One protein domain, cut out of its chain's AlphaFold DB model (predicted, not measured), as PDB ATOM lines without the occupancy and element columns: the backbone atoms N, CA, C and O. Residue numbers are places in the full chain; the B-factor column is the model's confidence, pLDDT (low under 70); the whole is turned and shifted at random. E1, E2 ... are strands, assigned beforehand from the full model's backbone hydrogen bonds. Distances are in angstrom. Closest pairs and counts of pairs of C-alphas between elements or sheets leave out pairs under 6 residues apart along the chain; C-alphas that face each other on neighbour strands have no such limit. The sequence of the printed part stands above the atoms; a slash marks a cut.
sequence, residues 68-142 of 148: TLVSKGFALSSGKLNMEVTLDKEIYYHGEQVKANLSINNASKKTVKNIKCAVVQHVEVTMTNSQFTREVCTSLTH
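Overview. This is residues 68 to 142 of the 148 residues of a protein of Portunus trituberculatus (UniProt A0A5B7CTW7). Two separate antiparallel pieces make an open, elongated shape: a three-strand sheet, E1, E2 and E3, and a long two-strand hairpin, E4 and E5, whose strands stay apart from those of the sheet. The far tip of that hairpin, residues 125 to 130, sticks out, and so do residues 91 to 97 of the loop between E2 and E3. The printed part has 75 residues with five named strands, in the order E1, E2, E3, E4, E5, and no named helix; the class is all strand. Each sheet is antiparallel, the larger in the order E1, E2, E3. The whole is loose, with a radius of gyration of the C-alphas of 16.4 A, and spans 48 by 30 by 21 A.

Arrangement. Start at E1, residues 68 to 73, an edge strand, and look across to E2, residues 80 to 87, the inner strand. They form a hairpin, antiparallel at 166 degrees, and you find N 70 and O 83 2.8 A apart, within hydrogen-bond range. On the other side of E2 is E3, residues 100 to 106, the second edge strand. E2 and E3 are a hairpin too, antiparallel at 168 degrees, with N 103 and O 84 at 2.8 A, within hydrogen-bond range. E1, E2 and E3 make a meander, each strand the antiparallel neighbour of the one before. Go on to E4, residues 115 to 125, and E5, residues 130 to 141, a hairpin whose strands are antiparallel at 164 degrees. Look there for N 117 and O 139, 2.9 A, and N 123 and O 132, 2.8 A, both within hydrogen-bond range. E5 bends by 50 degrees at residue 137. E4 is apart from E1, E2 and E3, and E5 is apart from the same three strands.

Along the chain. Find C-alpha 68 at (17.030, 26.030, -4.887), where E1 begins; it runs 16.9 A to C-alpha 73. E2 covers 23.2 A from Lys 80 to Leu 87, and E3 covers 18.9 A from Ala 100 to Asn 106. E4 starts at C-alpha 115, at (22.789, 35.951, 6.014), and runs 31.4 A to C-alpha 125. E5 runs 33.0 A from Ser 130 to C-alpha 141 at (25.971, 34.812, 10.069).

Size, cuts and confidence. The two C-alphas farthest apart are those of Ser 78 and Met 127, at 48.9 A. The printed part has no cut. The link from E2 to E3, residues 88 to 99, is long; that from E4 to E5 is tight. Mean pLDDT of the printed part is 90.4, and residue 142 is under 70.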
ATOM      1  N   THR A  68      17.796  24.889  -4.380       96.75
ATOM      2  CA  THR A  68      17.030  26.030  -4.887       96.75
ATOM      3  C   THR A  68      17.981  27.142  -5.296       96.75
ATOM      4  O   THR A  68      18.876  27.505  -4.536       96.75
ATOM      5  N   LEU A  69      17.753  27.705  -6.483       96.81
ATOM      6  CA  LEU A  69      18.479  28.850  -7.024       96.81
ATOM      7  C   LEU A  69      17.534  30.052  -7.119       96.81
ATOM      8  O   LEU A  69      16.458  29.962  -7.709       96.81
ATOM      9  N   VAL A  70      17.959  31.191  -6.584       96.62
ATOM     10  CA  VAL A  70      17.246  32.469  -6.665       96.62
ATOM     11  C   VAL A  70      18.161  33.518  -7.284       96.62
ATOM     12  O   VAL A  70      19.323  33.649  -6.908       96.62
ATOM     13  N   SER A  71      17.627  34.303  -8.220       96.31
ATOM     14  CA  SER A  71      18.323  35.434  -8.837       96.31
ATOM     15  C   SER A  71      17.532  36.714  -8.603       96.31
ATOM     16  O   SER A  71      16.356  36.795  -8.960       96.31
ATOM     17  N   LYS A  72      18.164  37.728  -8.005       94.75
ATOM     18  CA  LYS A  72      17.539  39.022  -7.715       94.75
ATOM     19  C   LYS A  72      18.309  40.164  -8.370       94.75
ATOM     20  O   LYS A  72      19.491  40.373  -8.100       94.75
ATOM     21  N   GLY A  73      17.617  40.927  -9.212       94.19
ATOM     22  CA  GLY A  73      18.086  42.227  -9.690       94.19
ATOM     23  C   GLY A  73      17.765  43.338  -8.690       94.19
ATOM     24  O   GLY A  73      16.820  43.229  -7.907       94.19
ATOM     25  N   PHE A  74      18.533  44.424  -8.735       93.12
ATOM     26  CA  PHE A  74      18.278  45.624  -7.940       93.12
ATOM     27  C   PHE A  74      18.150  46.836  -8.859       93.12
ATOM     28  O   PHE A  74      18.903  46.961  -9.823       93.12
ATOM     29  N   ALA A  75      17.232  47.750  -8.539       91.69
ATOM     30  CA  ALA A  75      17.139  49.026  -9.238       91.69
ATOM     31  C   ALA A  75      18.497  49.754  -9.212       91.69
ATOM     32  O   ALA A  75      19.181  49.767  -8.182       91.69
ATOM     33  N   LEU A  76      18.874  50.344 -10.352       86.00
ATOM     34  CA  LEU A  76      20.144  51.058 -10.557       86.00
ATOM     35  C   LEU A  76      21.413  50.181 -10.404       86.00
ATOM     36  O   LEU A  76      22.515  50.704 -10.247       86.00
ATOM     37  N   SER A  77      21.286  48.849 -10.468       89.25
ATOM     38  CA  SER A  77      22.401  47.893 -10.546       89.25
ATOM     39  C   SER A  77      22.376  47.170 -11.893       89.25
ATOM     40  O   SER A  77      21.363  46.579 -12.251       89.25
ATOM     41  N   SER A  78      23.494  47.178 -12.620       87.00
ATOM     42  CA  SER A  78      23.627  46.503 -13.921       87.00
ATOM     43  C   SER A  78      23.757  44.977 -13.818       87.00
ATOM     44  O   SER A  78      23.582  44.294 -14.821       87.00
ATOM     45  N   GLY A  79      24.029  44.431 -12.627       92.00
ATOM     46  CA  GLY A  79      24.076  42.986 -12.392       92.00
ATOM     47  C   GLY A  79      23.183  42.512 -11.246       92.00
ATOM     48  O   GLY A  79      22.523  43.309 -10.563       92.00
ATOM     49  N   LYS A  80      23.136  41.188 -11.073       94.94
ATOM     50  CA  LYS A  80      22.214  40.468 -10.183       94.94
ATOM     51  C   LYS A  80      22.960  39.788  -9.033       94.94
ATOM     52  O   LYS A  80      24.139  39.471  -9.151       94.94
ATOM     53  N   LEU A  81      22.240  39.537  -7.946       94.88
ATOM     54  CA  LEU A  81      22.664  38.648  -6.871       94.88
ATOM     55  C   LEU A  81      22.037  37.275  -7.109       94.88
ATOM     56  O   LEU A  81      20.812  37.149  -7.096       94.88
ATOM     57  N   ASN A  82      22.873  36.266  -7.327       95.94
ATOM     58  CA  ASN A  82      22.454  34.876  -7.440       95.94
ATOM     59  C   ASN A  82      22.792  34.148  -6.139       95.94
ATOM     60  O   ASN A  82      23.899  34.287  -5.617       95.94
ATOM     61  N   MET A  83      21.837  33.381  -5.627       95.00
ATOM     62  CA  MET A  83      21.972  32.583  -4.419       95.00
ATOM     63  C   MET A  83      21.480  31.171  -4.699       95.00
ATOM     64  O   MET A  83      20.345  30.991  -5.132       95.00
ATOM     65  N   GLU A  84      22.318  30.185  -4.422       96.44
ATOM     66  CA  GLU A  84      21.968  28.773  -4.486       96.44
ATOM     67  C   GLU A  84      22.103  28.161  -3.095       96.44
ATOM     68  O   GLU A  84      23.114  28.360  -2.418       96.44
ATOM     69  N   VAL A  85      21.077  27.432  -2.663       95.56
ATOM     70  CA  VAL A  85      21.088  26.663  -1.418       95.56
ATOM     71  C   VAL A  85      20.887  25.201  -1.750       95.56
ATOM     72  O   VAL A  85      19.945  24.872  -2.468       95.56
ATOM     73  N   THR A  86      21.721  24.339  -1.178       95.75
ATOM     74  CA  THR A  86      21.633  22.886  -1.339       95.75
ATOM     75  C   THR A  86      21.725  22.198   0.020       95.75
ATOM     76  O   THR A  86      22.631  22.487   0.801       95.75
ATOM     77  N   LEU A  87      20.797  21.289   0.310       94.88
ATOM     78  CA  LEU A  87      20.787  20.467   1.522       94.88
ATOM     79  C   LEU A  87      21.484  19.127   1.275       94.88
ATOM     80  O   LEU A  87      21.383  18.572   0.184       94.88
ATOM     81  N   ASP A  88      22.156  18.573   2.283       92.06
ATOM     82  CA  ASP A  88      22.833  17.276   2.144       92.06
ATOM     83  C   ASP A  88      21.854  16.094   2.097       92.06
ATOM     84  O   ASP A  88      22.121  15.101   1.416       92.06
ATOM     85  N   LYS A  89      20.707  16.216   2.776       88.88
ATOM     86  CA  LYS A  89      19.630  15.216   2.790       88.88
ATOM     87  C   LYS A  89      18.257  15.836   2.536       88.88
ATOM     88  O   LYS A  89      18.005  17.002   2.835       88.88
ATOM     89  N   GLU A  90      17.353  15.004   2.030       88.75
ATOM     90  CA  GLU A  90      15.924  15.312   1.878       88.75
ATOM     91  C   GLU A  90      15.129  15.039   3.164       88.75
ATOM     92  O   GLU A  90      14.203  15.773   3.497       88.75
ATOM     93  N   ILE A  91      15.508  13.996   3.908       88.81
ATOM     94  CA  ILE A  91      14.836  13.558   5.134       88.81
ATOM     95  C   ILE A  91      15.839  13.622   6.284       88.81
ATOM     96  O   ILE A  91      16.931  13.062   6.182       88.81
ATOM     97  N   TYR A  92      15.436  14.270   7.377       88.56
ATOM     98  CA  TYR A  92      16.183  14.327   8.633       88.56
ATOM     99  C   TYR A  92      15.350  13.717   9.750       88.56
ATOM    100  O   TYR A  92      14.143  13.960   9.846       88.56
ATOM    101  N   TYR A  93      16.001  12.962  10.624       89.19
ATOM    102  CA  TYR A  93      15.403  12.515  11.873       89.19
ATOM    103  C   TYR A  93      15.593  13.550  12.977       89.19
ATOM    104  O   TYR A  93      16.485  14.398  12.943       89.19
ATOM    105  N   HIS A  94      14.736  13.473  13.995       86.94
ATOM    106  CA  HIS A  94      14.864  14.325  15.170       86.94
ATOM    107  C   HIS A  94      16.253  14.185  15.806       86.94
ATOM    108  O   HIS A  94      16.715  13.077  16.064       86.94
ATOM    109  N   GLY A  95      16.892  15.326  16.072       87.19
ATOM    110  CA  GLY A  95      18.236  15.393  16.644       87.19
ATOM    111  C   GLY A  95      19.369  15.378  15.613       87.19
ATOM    112  O   GLY A  95      20.498  15.695  15.978       87.19
ATOM    113  N   GLU A  96      19.101  15.077  14.338       89.75
ATOM    114  CA  GLU A  96      20.113  15.224  13.291       89.75
ATOM    115  C   GLU A  96      20.382  16.702  12.976       89.75
ATOM    116  O   GLU A  96      19.480  17.544  12.961       89.75
ATOM    117  N   GLN A  97      21.646  17.018  12.687       89.44
ATOM    118  CA  GLN A  97      22.033  18.341  12.214       89.44
ATOM    119  C   GLN A  97      21.643  18.506  10.742       89.44
ATOM    120  O   GLN A  97      21.995  17.676   9.906       89.44
ATOM    121  N   VAL A  98      20.980  19.619  10.428       91.81
ATOM    122  CA  VAL A  98      20.685  20.023   9.049       91.81
ATOM    123  C   VAL A  98      21.888  20.769   8.480       91.81
ATOM    124  O   VAL A  98      22.297  21.784   9.051       91.81
ATOM    125  N   LYS A  99      22.449  20.299   7.361       91.88
ATOM    126  CA  LYS A  99      23.554  20.980   6.675       91.88
ATOM    127  C   LYS A  99      23.044  21.635   5.398       91.88
ATOM    128  O   LYS A  99      22.479  20.980   4.529       91.88
ATOM    129  N   ALA A 100      23.274  22.940   5.289       92.38
ATOM    130  CA  ALA A 100      22.931  23.729   4.116       92.38
ATOM    131  C   ALA A 100      24.200  24.335   3.512       92.38
ATOM    132  O   ALA A 100      24.931  25.062   4.183       92.38
ATOM    133  N   ASN A 101      24.441  24.046   2.239       93.19
ATOM    134  CA  ASN A 101      25.490  24.659   1.441       93.19
ATOM    135  C   ASN A 101      24.915  25.889   0.745       93.19
ATOM    136  O   ASN A 101      23.901  25.784   0.059       93.19
ATOM    137  N   LEU A 102      25.563  27.037   0.923       93.19
ATOM    138  CA  LEU A 102      25.138  28.317   0.368       93.19
ATOM    139  C   LEU A 102      26.202  28.831  -0.604       93.19
ATOM    140  O   LEU A 102      27.323  29.124  -0.193       93.19
ATOM    141  N   SER A 103      25.840  28.974  -1.877       93.81
ATOM    142  CA  SER A 103      26.670  29.599  -2.906       93.81
ATOM    143  C   SER A 103      26.089  30.961  -3.271       93.81
ATOM    144  O   SER A 103      24.908  31.078  -3.603       93.81
ATOM    145  N   ILE A 104      26.908  32.009  -3.179       93.94
ATOM    146  CA  ILE A 104      26.512  33.382  -3.492       93.94
ATOM    147  C   ILE A 104      27.408  33.897  -4.610       93.94
ATOM    148  O   ILE A 104      28.619  34.005  -4.444       93.94
ATOM    149  N   ASN A 105      26.794  34.289  -5.722       94.62
ATOM    150  CA  ASN A 105      27.457  35.014  -6.796       94.62
ATOM    151  C   ASN A 105      26.845  36.416  -6.891       94.62
ATOM    152  O   ASN A 105      25.708  36.590  -7.343       94.62
ATOM    153  N   ASN A 106      27.594  37.416  -6.425       94.12
ATOM    154  CA  ASN A 106      27.157  38.804  -6.386       94.12
ATOM    155  C   ASN A 106      27.792  39.623  -7.518       94.12
ATOM    156  O   ASN A 106      28.826  40.255  -7.331       94.12
ATOM    157  N   ALA A 107      27.120  39.666  -8.666       93.69
ATOM    158  CA  ALA A 107      27.467  40.562  -9.770       93.69
ATOM    159  C   ALA A 107      26.749  41.925  -9.666       93.69
ATOM    160  O   ALA A 107      26.730  42.701 -10.619       93.69
ATOM    161  N   SER A 108      26.069  42.204  -8.550       93.56
ATOM    162  CA  SER A 108      25.322  43.446  -8.346       93.56
ATOM    163  C   SER A 108      26.173  44.532  -7.685       93.56
ATOM    164  O   SER A 108      27.196  44.251  -7.075       93.56
ATOM    165  N   LYS A 109      25.692  45.780  -7.704       91.44
ATOM    166  CA  LYS A 109      26.290  46.906  -6.958       91.44
ATOM    167  C   LYS A 109      25.807  47.003  -5.500       91.44
ATOM    168  O   LYS A 109      25.875  48.072  -4.896       91.44
ATOM    169  N   LYS A 110      25.212  45.939  -4.946       90.62
ATOM    170  CA  LYS A 110      24.685  45.908  -3.570       90.62
ATOM    171  C   LYS A 110      25.518  44.974  -2.697       90.62
ATOM    172  O   LYS A 110      25.906  43.895  -3.127       90.62
ATOM    173  N   THR A 111      25.743  45.380  -1.450       90.69
ATOM    174  CA  THR A 111      26.475  44.589  -0.451       90.69
ATOM    175  C   THR A 111      25.530  43.673   0.321       90.69
ATOM    176  O   THR A 111      24.498  44.128   0.827       90.69
ATOM    177  N   VAL A 112      25.903  42.402   0.479       90.44
ATOM    178  CA  VAL A 112      25.229  41.484   1.411       90.44
ATOM    179  C   VAL A 112      25.789  41.734   2.809       90.44
ATOM    180  O   VAL A 112      26.976  41.522   3.035       90.44
ATOM    181  N   LYS A 113      24.948  42.217   3.731       88.19
ATOM    182  CA  LYS A 113      25.358  42.540   5.112       88.19
ATOM    183  C   LYS A 113      25.278  41.343   6.055       88.19
ATOM    184  O   LYS A 113      26.177  41.133   6.856       88.19
ATOM    185  N   ASN A 114      24.171  40.611   5.975       86.62
ATOM    186  CA  ASN A 114      23.847  39.507   6.866       86.62
ATOM    187  C   ASN A 114      23.219  38.376   6.061       86.62
ATOM    188  O   ASN A 114      22.485  38.622   5.100       86.62
ATOM    189  N   ILE A 115      23.445  37.151   6.521       90.06
ATOM    190  CA  ILE A 115      22.789  35.951   6.014       90.06
ATOM    191  C   ILE A 115      22.064  35.312   7.199       90.06
ATOM    192  O   ILE A 115      22.698  34.924   8.179       90.06
ATOM    193  N   LYS A 116      20.729  35.240   7.130       90.62
ATOM    194  CA  LYS A 116      19.892  34.541   8.115       90.62
ATOM    195  C   LYS A 116      19.455  33.211   7.513       90.62
ATOM    196  O   LYS A 116      18.829  33.201   6.456       90.62
ATOM    197  N   CYS A 117      19.720  32.122   8.219       90.25
ATOM    198  CA  CYS A 117      19.182  30.805   7.911       90.25
ATOM    199  C   CYS A 117      18.156  30.439   8.986       90.25
ATOM    200  O   CYS A 117      18.425  30.571  10.181       90.25
ATOM    201  N   ALA A 118      16.972  29.990   8.583       91.19
ATOM    202  CA  ALA A 118      15.915  29.599   9.506       91.19
ATOM    203  C   ALA A 118      15.268  28.291   9.057       91.19
ATOM    204  O   ALA A 118      15.031  28.084   7.869       91.19
ATOM    205  N   VAL A 119      14.954  27.430  10.022       92.88
ATOM    206  CA  VAL A 119      14.060  26.291   9.821       92.88
ATOM    207  C   VAL A 119      12.669  26.756  10.221       92.88
ATOM    208  O   VAL A 119      12.446  27.173  11.362       92.88
ATOM    209  N   VAL A 120      11.744  26.710   9.269       92.88
ATOM    210  CA  VAL A 120      10.373  27.185   9.438       92.88
ATOM    211  C   VAL A 120       9.431  25.996   9.373       92.88
ATOM    212  O   VAL A 120       9.464  25.210   8.431       92.88
ATOM    213  N   GLN A 121       8.590  25.864  10.390       91.56
ATOM    214  CA  GLN A 121       7.518  24.888  10.419       91.56
ATOM    215  C   GLN A 121       6.232  25.545   9.922       91.56
ATOM    216  O   GLN A 121       5.763  26.520  10.513       91.56
ATOM    217  N   HIS A 122       5.652  24.971   8.873       92.06
ATOM    218  CA  HIS A 122       4.315  25.302   8.394       92.06
ATOM    219  C   HIS A 122       3.350  24.199   8.824       92.06
ATOM    220  O   HIS A 122       3.629  23.015   8.633       92.06
ATOM    221  N   VAL A 123       2.230  24.581   9.429       90.12
ATOM    222  CA  VAL A 123       1.173  23.659   9.845       90.12
ATOM    223  C   VAL A 123      -0.154  24.144   9.297       90.12
ATOM    224  O   VAL A 123      -0.576  25.260   9.584       90.12
ATOM    225  N   GLU A 124      -0.829  23.281   8.552       90.19
ATOM    226  CA  GLU A 124      -2.183  23.508   8.062       90.19
ATOM    227  C   GLU A 124      -3.165  22.620   8.836       90.19
ATOM    228  O   GLU A 124      -2.966  21.411   8.964       90.19
ATOM    229  N   VAL A 125      -4.233  23.219   9.367       87.38
ATOM    230  CA  VAL A 125      -5.315  22.514  10.062       87.38
ATOM    231  C   VAL A 125      -6.573  22.580   9.206       87.38
ATOM    232  O   VAL A 125      -7.411  23.474   9.362       87.38
ATOM    233  N   THR A 126      -6.731  21.583   8.335       87.00
ATOM    234  CA  THR A 126      -7.800  21.511   7.328       87.00
ATOM    235  C   THR A 126      -9.204  21.646   7.924       87.00
ATOM    236  O   THR A 126     -10.026  22.372   7.380       87.00
ATOM    237  N   MET A 127      -9.476  21.037   9.087       85.44
ATOM    238  CA  MET A 127     -10.797  21.094   9.745       85.44
ATOM    239  C   MET A 127     -11.260  22.526  10.061       85.44
ATOM    240  O   MET A 127     -12.454  22.795  10.104       85.44
ATOM    241  N   THR A 128     -10.317  23.437  10.299       85.81
ATOM    242  CA  THR A 128     -10.598  24.842  10.644       85.81
ATOM    243  C   THR A 128     -10.147  25.817   9.562       85.81
ATOM    244  O   THR A 128     -10.252  27.023   9.760       85.81
ATOM    245  N   ASN A 129      -9.601  25.303   8.454       87.75
ATOM    246  CA  ASN A 129      -8.924  26.083   7.420       87.75
ATOM    247  C   ASN A 129      -7.925  27.113   7.993       87.75
ATOM    248  O   ASN A 129      -7.873  28.260   7.555       87.75
ATOM    249  N   SER A 130      -7.172  26.724   9.026       86.56
ATOM    250  CA  SER A 130      -6.191  27.600   9.671       86.56
ATOM    251  C   SER A 130      -4.768  27.197   9.302       86.56
ATOM    252  O   SER A 130      -4.469  26.019   9.098       86.56
ATOM    253  N   GLN A 131      -3.890  28.192   9.205       89.94
ATOM    254  CA  GLN A 131      -2.481  28.013   8.882       89.94
ATOM    255  C   GLN A 131      -1.626  28.665   9.965       89.94
ATOM    256  O   GLN A 131      -1.842  29.815  10.344       89.94
ATOM    257  N   PHE A 132      -0.635  27.925  10.448       87.88
ATOM    258  CA  PHE A 132       0.313  28.368  11.457       87.88
ATOM    259  C   PHE A 132       1.718  28.264  10.888       87.88
ATOM    260  O   PHE A 132       2.092  27.256  10.294       87.88
ATOM    261  N   THR A 133       2.512  29.310  11.085       90.19
ATOM    262  CA  THR A 133       3.920  29.329  10.692       90.19
ATOM    263  C   THR A 133       4.757  29.713  11.897       90.19
ATOM    264  O   THR A 133       4.448  30.686  12.585       90.19
ATOM    265  N   ARG A 134       5.813  28.945  12.165       89.19
ATOM    266  CA  ARG A 134       6.722  29.196  13.283       89.19
ATOM    267  C   ARG A 134       8.166  28.941  12.879       89.19
ATOM    268  O   ARG A 134       8.484  27.882  12.349       89.19
ATOM    269  N   GLU A 135       9.054  29.879  13.196       89.88
ATOM    270  CA  GLU A 135      10.498  29.626  13.162       89.88
ATOM    271  C   GLU A 135      10.859  28.682  14.323       89.88
ATOM    272  O   GLU A 135      10.623  29.004  15.491       89.88
ATOM    273  N   VAL A 136      11.381  27.491  14.011       90.81
ATOM    274  CA  VAL A 136      11.761  26.476  15.014       90.81
ATOM    275  C   VAL A 136      13.251  26.503  15.339       90.81
ATOM    276  O   VAL A 136      13.649  26.107  16.430       90.81
ATOM    277  N   CYS A 137      14.073  26.996  14.414       87.44
ATOM    278  CA  CYS A 137      15.498  27.223  14.613       87.44
ATOM    279  C   CYS A 137      15.942  28.390  13.730       87.44
ATOM    280  O   CYS A 137      15.479  28.515  12.595       87.44
ATOM    281  N   THR A 138      16.838  29.235  14.233       88.50
ATOM    282  CA  THR A 138      17.441  30.326  13.468       88.50
ATOM    283  C   THR A 138      18.944  30.368  13.709       88.50
ATOM    284  O   THR A 138      19.429  30.096  14.803       88.50
ATOM    285  N   SER A 139      19.684  30.714  12.665       82.69
ATOM    286  CA  SER A 139      21.104  31.038  12.725       82.69
ATOM    287  C   SER A 139      21.347  32.298  11.903       82.69
ATOM    288  O   SER A 139      20.710  32.527  10.871       82.69
ATOM    289  N   LEU A 140      22.232  33.155  12.399       79.25
ATOM    290  CA  LEU A 140      22.588  34.412  11.763       79.25
ATOM    291  C   LEU A 140      24.100  34.444  11.600       79.25
ATOM    292  O   LEU A 140      24.829  34.322  12.582       79.25
ATOM    293  N   THR A 141      24.553  34.648  10.370       74.50
ATOM    294  CA  THR A 141      25.971  34.812  10.069       74.50
ATOM    295  C   THR A 141      26.225  36.244   9.620       74.50
ATOM    296  O   THR A 141      25.607  36.746   8.673       74.50
ATOM    297  N   HIS A 142      27.169  36.898  10.293       69.19
ATOM    298  CA  HIS A 142      27.699  38.200   9.900       69.19
ATOM    299  C   HIS A 142      28.828  38.000   8.887       69.19
ATOM    300  O   HIS A 142      30.007  38.133   9.202       69.19
TER     301      HIS A 142